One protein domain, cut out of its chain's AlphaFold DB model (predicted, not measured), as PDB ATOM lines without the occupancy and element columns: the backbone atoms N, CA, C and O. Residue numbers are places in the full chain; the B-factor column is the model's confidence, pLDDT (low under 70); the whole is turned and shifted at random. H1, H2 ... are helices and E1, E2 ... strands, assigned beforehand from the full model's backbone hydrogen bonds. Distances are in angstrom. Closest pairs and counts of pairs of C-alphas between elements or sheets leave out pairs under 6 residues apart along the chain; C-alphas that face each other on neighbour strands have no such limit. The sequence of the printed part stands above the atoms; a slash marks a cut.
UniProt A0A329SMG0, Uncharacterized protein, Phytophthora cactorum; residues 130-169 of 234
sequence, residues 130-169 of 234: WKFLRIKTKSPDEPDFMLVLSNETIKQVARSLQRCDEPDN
ATOM      1  N   TRP A 130     -67.071   9.023  78.647       70.50
ATOM      2  CA  TRP A 130     -66.947  10.211  77.808       70.50
ATOM      3  C   TRP A 130     -66.267  11.306  78.619       70.50
ATOM      4  O   TRP A 130     -66.654  11.594  79.754       70.50
ATOM      5  N   LYS A 131     -65.222  11.904  78.046       79.88
ATOM      6  CA  LYS A 131     -64.509  13.013  78.681       79.88
ATOM      7  C   LYS A 131     -64.930  14.309  78.011       79.88
ATOM      8  O   LYS A 131     -64.925  14.410  76.786       79.88
ATOM      9  N   PHE A 132     -65.278  15.301  78.818       81.56
ATOM     10  CA  PHE A 132     -65.656  16.626  78.342       81.56
ATOM     11  C   PHE A 132     -64.459  17.564  78.470       81.56
ATOM     12  O   PHE A 132     -63.899  17.714  79.555       81.56
ATOM     13  N   LEU A 133     -64.074  18.204  77.368       85.62
ATOM     14  CA  LEU A 133     -63.066  19.256  77.342       85.62
ATOM     15  C   LEU A 133     -63.755  20.586  77.037       85.62
ATOM     16  O   LEU A 133     -64.291  20.778  75.948       85.62
ATOM     17  N   ARG A 134     -63.752  21.507  78.002       87.88
ATOM     18  CA  ARG A 134     -64.315  22.852  77.835       87.88
ATOM     19  C   ARG A 134     -63.223  23.816  77.385       87.88
ATOM     20  O   ARG A 134     -62.238  24.001  78.092       87.88
ATOM     21  N   ILE A 135     -63.417  24.440  76.232       88.06
ATOM     22  CA  ILE A 135     -62.535  25.453  75.659       88.06
ATOM     23  C   ILE A 135     -63.172  26.813  75.925       88.06
ATOM     24  O   ILE A 135     -64.274  27.099  75.456       88.06
ATOM     25  N   LYS A 136     -62.474  27.630  76.713       88.44
ATOM     26  CA  LYS A 136     -62.915  28.976  77.066       88.44
ATOM     27  C   LYS A 136     -62.676  29.945  75.915       88.44
ATOM     28  O   LYS A 136     -61.587  29.966  75.340       88.44
ATOM     29  N   THR A 137     -63.680  30.748  75.602       86.06
ATOM     30  CA  THR A 137     -63.578  31.870  74.663       86.06
ATOM     31  C   THR A 137     -62.957  33.085  75.360       86.06
ATOM     32  O   THR A 137     -62.931  33.185  76.588       86.06
ATOM     33  N   LYS A 138     -62.367  34.000  74.580       83.62
ATOM     34  CA  LYS A 138     -61.696  35.202  75.119       83.62
ATOM     35  C   LYS A 138     -62.681  36.307  75.509       83.62
ATOM     36  O   LYS A 138     -62.328  37.208  76.264       83.62
ATOM     37  N   SER A 139     -63.883  36.255  74.956       78.62
ATOM     38  CA  SER A 139     -64.972  37.209  75.122       78.62
ATOM     39  C   SER A 139     -65.981  36.652  76.135       78.62
ATOM     40  O   SER A 139     -66.421  35.514  75.988       78.62
ATOM     41  N   PRO A 140     -66.387  37.434  77.150       72.44
ATOM     42  CA  PRO A 140     -67.372  36.989  78.140       72.44
ATOM     43  C   PRO A 140     -68.781  36.802  77.548       72.44
ATOM     44  O   PRO A 140     -69.590  36.088  78.135       72.44
ATOM     45  N   ASP A 141     -69.055  37.418  76.394       83.38
ATOM     46  CA  ASP A 141     -70.342  37.346  75.692       83.38
ATOM     47  C   ASP A 141     -70.448  36.148  74.730       83.38
ATOM     48  O   ASP A 141     -71.522  35.873  74.196       83.38
ATOM     49  N   GLU A 142     -69.349  35.425  74.488       85.44
ATOM     50  CA  GLU A 142     -69.323  34.282  73.576       85.44
ATOM     51  C   GLU A 142     -69.361  32.970  74.371       85.44
ATOM     52  O   GLU A 142     -68.597  32.815  75.326       85.44
ATOM     53  N   PRO A 143     -70.232  32.010  74.018       83.31
ATOM     54  CA  PRO A 143     -70.351  30.773  74.774       83.31
ATOM     55  C   PRO A 143     -69.081  29.927  74.660       83.31
ATOM     56  O   PRO A 143     -68.489  29.793  73.592       83.31
ATOM     57  N   ASP A 144     -68.704  29.289  75.765       87.06
ATOM     58  CA  ASP A 144     -67.606  28.327  75.756       87.06
ATOM     59  C   ASP A 144     -67.944  27.111  74.894       87.06
ATOM     60  O   ASP A 144     -69.058  26.582  74.937       87.06
ATOM     61  N   PHE A 145     -66.940  26.586  74.203       85.00
ATOM     62  CA  PHE A 145     -67.088  25.352  73.448       85.00
ATOM     63  C   PHE A 145     -66.873  24.151  74.366       85.00
ATOM     64  O   PHE A 145     -65.956  24.133  75.188       85.00
ATOM     65  N   MET A 146     -67.699  23.119  74.224       87.44
ATOM     66  CA  MET A 146     -67.495  21.836  74.894       87.44
ATOM     67  C   MET A 146     -67.277  20.754  73.851       87.44
ATOM     68  O   MET A 146     -68.151  20.487  73.030       87.44
ATOM     69  N   LEU A 147     -66.112  20.122  73.897       86.62
ATOM     70  CA  LEU A 147     -65.778  18.984  73.062       86.62
ATOM     71  C   LEU A 147     -65.999  17.700  73.864       86.62
ATOM     72  O   LEU A 147     -65.422  17.526  74.939       86.62
ATOM     73  N   VAL A 148     -66.837  16.804  73.343       86.94
ATOM     74  CA  VAL A 148     -67.031  15.464  73.907       86.94
ATOM     75  C   VAL A 148     -66.060  14.522  73.215       86.94
ATOM     76  O   VAL A 148     -66.126  14.331  72.001       86.94
ATOM     77  N   LEU A 149     -65.134  13.955  73.978       85.75
ATOM     78  CA  LEU A 149     -64.135  13.025  73.476       85.75
ATOM     79  C   LEU A 149     -64.503  11.603  73.893       85.75
ATOM     80  O   LEU A 149     -64.700  11.323  75.080       85.75
ATOM     81  N   SER A 150     -64.572  10.704  72.912       86.06
ATOM     82  CA  SER A 150     -64.678   9.273  73.171       86.06
ATOM     83  C   SER A 150     -63.304   8.701  73.519       86.06
ATOM     84  O   SER A 150     -62.260   9.238  73.142       86.06
ATOM     85  N   ASN A 151     -63.279   7.577  74.229       84.25
ATOM     86  CA  ASN A 151     -62.024   6.892  74.537       84.25
ATOM     87  C   ASN A 151     -61.215   6.550  73.283       84.25
ATOM     88  O   ASN A 151     -59.989   6.635  73.301       84.25
ATOM     89  N   GLU A 152     -61.893   6.179  72.200       85.81
ATOM     90  CA  GLU A 152     -61.237   5.812  70.950       85.81
ATOM     91  C   GLU A 152     -60.588   7.020  70.270       85.81
ATOM     92  O   GLU A 152     -59.436   6.920  69.838       85.81
ATOM     93  N   THR A 153     -61.239   8.191  70.264       85.00
ATOM     94  CA  THR A 153     -60.612   9.410  69.731       85.00
ATOM     95  C   THR A 153     -59.429   9.853  70.588       85.00
ATOM     96  O   THR A 153     -58.394  10.225  70.041       85.00
ATOM     97  N   ILE A 154     -59.513   9.722  71.917       83.94
ATOM     98  CA  ILE A 154     -58.394  10.008  72.831       83.94
ATOM     99  C   ILE A 154     -57.201   9.087  72.540       83.94
ATOM    100  O   ILE A 154     -56.074   9.563  72.405       83.94
ATOM    101  N   LYS A 155     -57.432   7.776  72.397       86.31
ATOM    102  CA  LYS A 155     -56.382   6.801  72.055       86.31
ATOM    103  C   LYS A 155     -55.774   7.067  70.679       86.31
ATOM    104  O   LYS A 155     -54.585   6.834  70.473       86.31
ATOM    105  N   GLN A 156     -56.575   7.502  69.707       84.62
ATOM    106  CA  GLN A 156     -56.086   7.842  68.371       84.62
ATOM    107  C   GLN A 156     -55.204   9.092  68.401       84.62
ATOM    108  O   GLN A 156     -54.101   9.055  67.863       84.62
ATOM    109  N   VAL A 157     -55.636  10.149  69.092       83.75
ATOM    110  CA  VAL A 157     -54.849  11.378  69.261       83.75
ATOM    111  C   VAL A 157     -53.545  11.096  70.005       83.75
ATOM    112  O   VAL A 157     -52.497  11.543  69.556       83.75
ATOM    113  N   ALA A 158     -53.575  10.298  71.078       82.19
ATOM    114  CA  ALA A 158     -52.368   9.916  71.814       82.19
ATOM    115  C   ALA A 158     -51.347   9.195  70.916       82.19
ATOM    116  O   ALA A 158     -50.175   9.553  70.918       82.19
ATOM    117  N   ARG A 159     -51.797   8.239  70.088       81.50
ATOM    118  CA  ARG A 159     -50.935   7.538  69.118       81.50
ATOM    119  C   ARG A 159     -50.380   8.463  68.033       81.50
ATOM    120  O   ARG A 159     -49.256   8.261  67.586       81.50
ATOM    121  N   SER A 160     -51.161   9.448  67.588       76.12
ATOM    122  CA  SER A 160     -50.704  10.456  66.626       76.12
ATOM    123  C   SER A 160     -49.670  11.401  67.234       76.12
ATOM    124  O   SER A 160     -48.686  11.707  66.572       76.12
ATOM    125  N   LEU A 161     -49.854  11.810  68.493       73.00
ATOM    126  CA  LEU A 161     -48.928  12.685  69.215       73.00
ATOM    127  C   LEU A 161     -47.589  11.986  69.498       73.00
ATOM    128  O   LEU A 161     -46.528  12.566  69.304       73.00
ATOM    129  N   GLN A 162     -47.637  10.697  69.842       65.44
ATOM    130  CA  GLN A 162     -46.459   9.865  70.111       65.44
ATOM    131  C   GLN A 162     -45.512   9.729  68.902       65.44
ATOM    132  O   GLN A 162     -44.356   9.367  69.072       65.44
ATOM    133  N   ARG A 163     -45.980  10.031  67.682       58.47
ATOM    134  CA  ARG A 163     -45.159  10.060  66.459       58.47
ATOM    135  C   ARG A 163     -44.565  11.435  66.137       58.47
ATOM    136  O   ARG A 163     -43.820  11.540  65.169       58.47
ATOM    137  N   CYS A 164     -44.919  12.479  66.885       55.78
ATOM    138  CA  CYS A 164     -44.484  13.851  66.616       55.78
ATOM    139  C   CYS A 164     -43.406  14.358  67.582       55.78
ATOM    140  O   CYS A 164     -42.681  15.277  67.213       55.78
ATOM    141  N   ASP A 165     -43.273  13.747  68.762       57.25
ATOM    142  CA  ASP A 165     -42.331  14.195  69.800       57.25
ATOM    143  C   ASP A 165     -41.060  13.342  69.897       57.25
ATOM    144  O   ASP A 165     -40.107  13.737  70.568       57.25
ATOM    145  N   GLU A 166     -41.016  12.193  69.222       54.38
ATOM    146  CA  GLU A 166     -39.785  11.424  69.093       54.38
ATOM    147  C   GLU A 166     -39.137  11.803  67.761       54.38
ATOM    148  O   GLU A 166     -39.580  11.335  66.707       54.38
ATOM    149  N   PRO A 167     -38.132  12.702  67.754       51.09
ATOM    150  CA  PRO A 167     -37.313  12.846  66.571       51.09
ATOM    151  C   PRO A 167     -36.709  11.474  66.304       51.09
ATOM    152  O   PRO A 167     -35.960  10.955  67.131       51.09
ATOM    153  N   ASP A 168     -37.059  10.896  65.158       55.72
ATOM    154  CA  ASP A 168     -36.434   9.702  64.612       55.72
ATOM    155  C   ASP A 168     -34.923   9.949  64.648       55.72
ATOM    156  O   ASP A 168     -34.410  10.766  63.891       55.72
ATOM    157  N   ASN A 169     -34.241   9.390  65.650       58.62
ATOM    158  CA  ASN A 169     -32.788   9.311  65.782       58.62
ATOM    159  C   ASN A 169     -31.927  10.566  65.470       58.62
ATOM    160  O   ASN A 169     -30.715  10.429  65.294       58.62
TER     161      ASN A 169
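This is residues 130 to 169 of the 234 residues of an uncharacterized protein of Phytophthora cactorum (UniProt A0A329SMG0). A two-stranded hairpin, E1 and E2, makes one arm of a wide V, and the helix H1 makes the other, folding away from the hairpin at the corner just after E2. The loop of residues 136 to 144 closes the hairpin at the far end of its arm, and residues 155 to 169, the later part of H1 and the tail after it, stick out free on the other side. The printed part has 40 residues with two named strands and one named helix, in the order E1, E2, H1; the sheet E1 - E2 is antiparallel and the class is mixed, helices and strands. The whole is extended, with a radius of gyration of the C-alphas of 14.8 A and spans of 48 by 23 by 7 A.

E1 is residues 131 to 135, 13.0 A long, beginning at C-alpha 131 (-64.509, 13.013, 78.681). E2 is residues 145 to 149, 12.7 A long. H1 is residues 151 to 161, 15.3 A long, ending at C-alpha 161 (-48.928, 12.685, 69.215).

E1 and E2 form a hairpin, antiparallel with 155 degrees between their directions. The C-alphas of Arg 134 and Met 146 face each other at 4.4 A. N 133 and O 147 are within hydrogen-bond range at 2.9 A, as are N 147 and O 133 at 2.8 A. The closest C-alphas of E1 and H1 are those of Lys 131 and Asn 151, 7.8 A apart, the one pair within 8 A. In H1 every O i to N i+4 pair is within hydrogen-bond range.

The outline is a rod, and the two C-alphas farthest apart, those of Asp 141 and Asn 169, are 47.9 A apart. The printed part has no cut. The link from E1 to E2 is short, with 9 residues, and that from E2 to H1 is tight, with 1 residue. Mean pLDDT of the printed part is 78.1, and residues 162 to 169 are under 70.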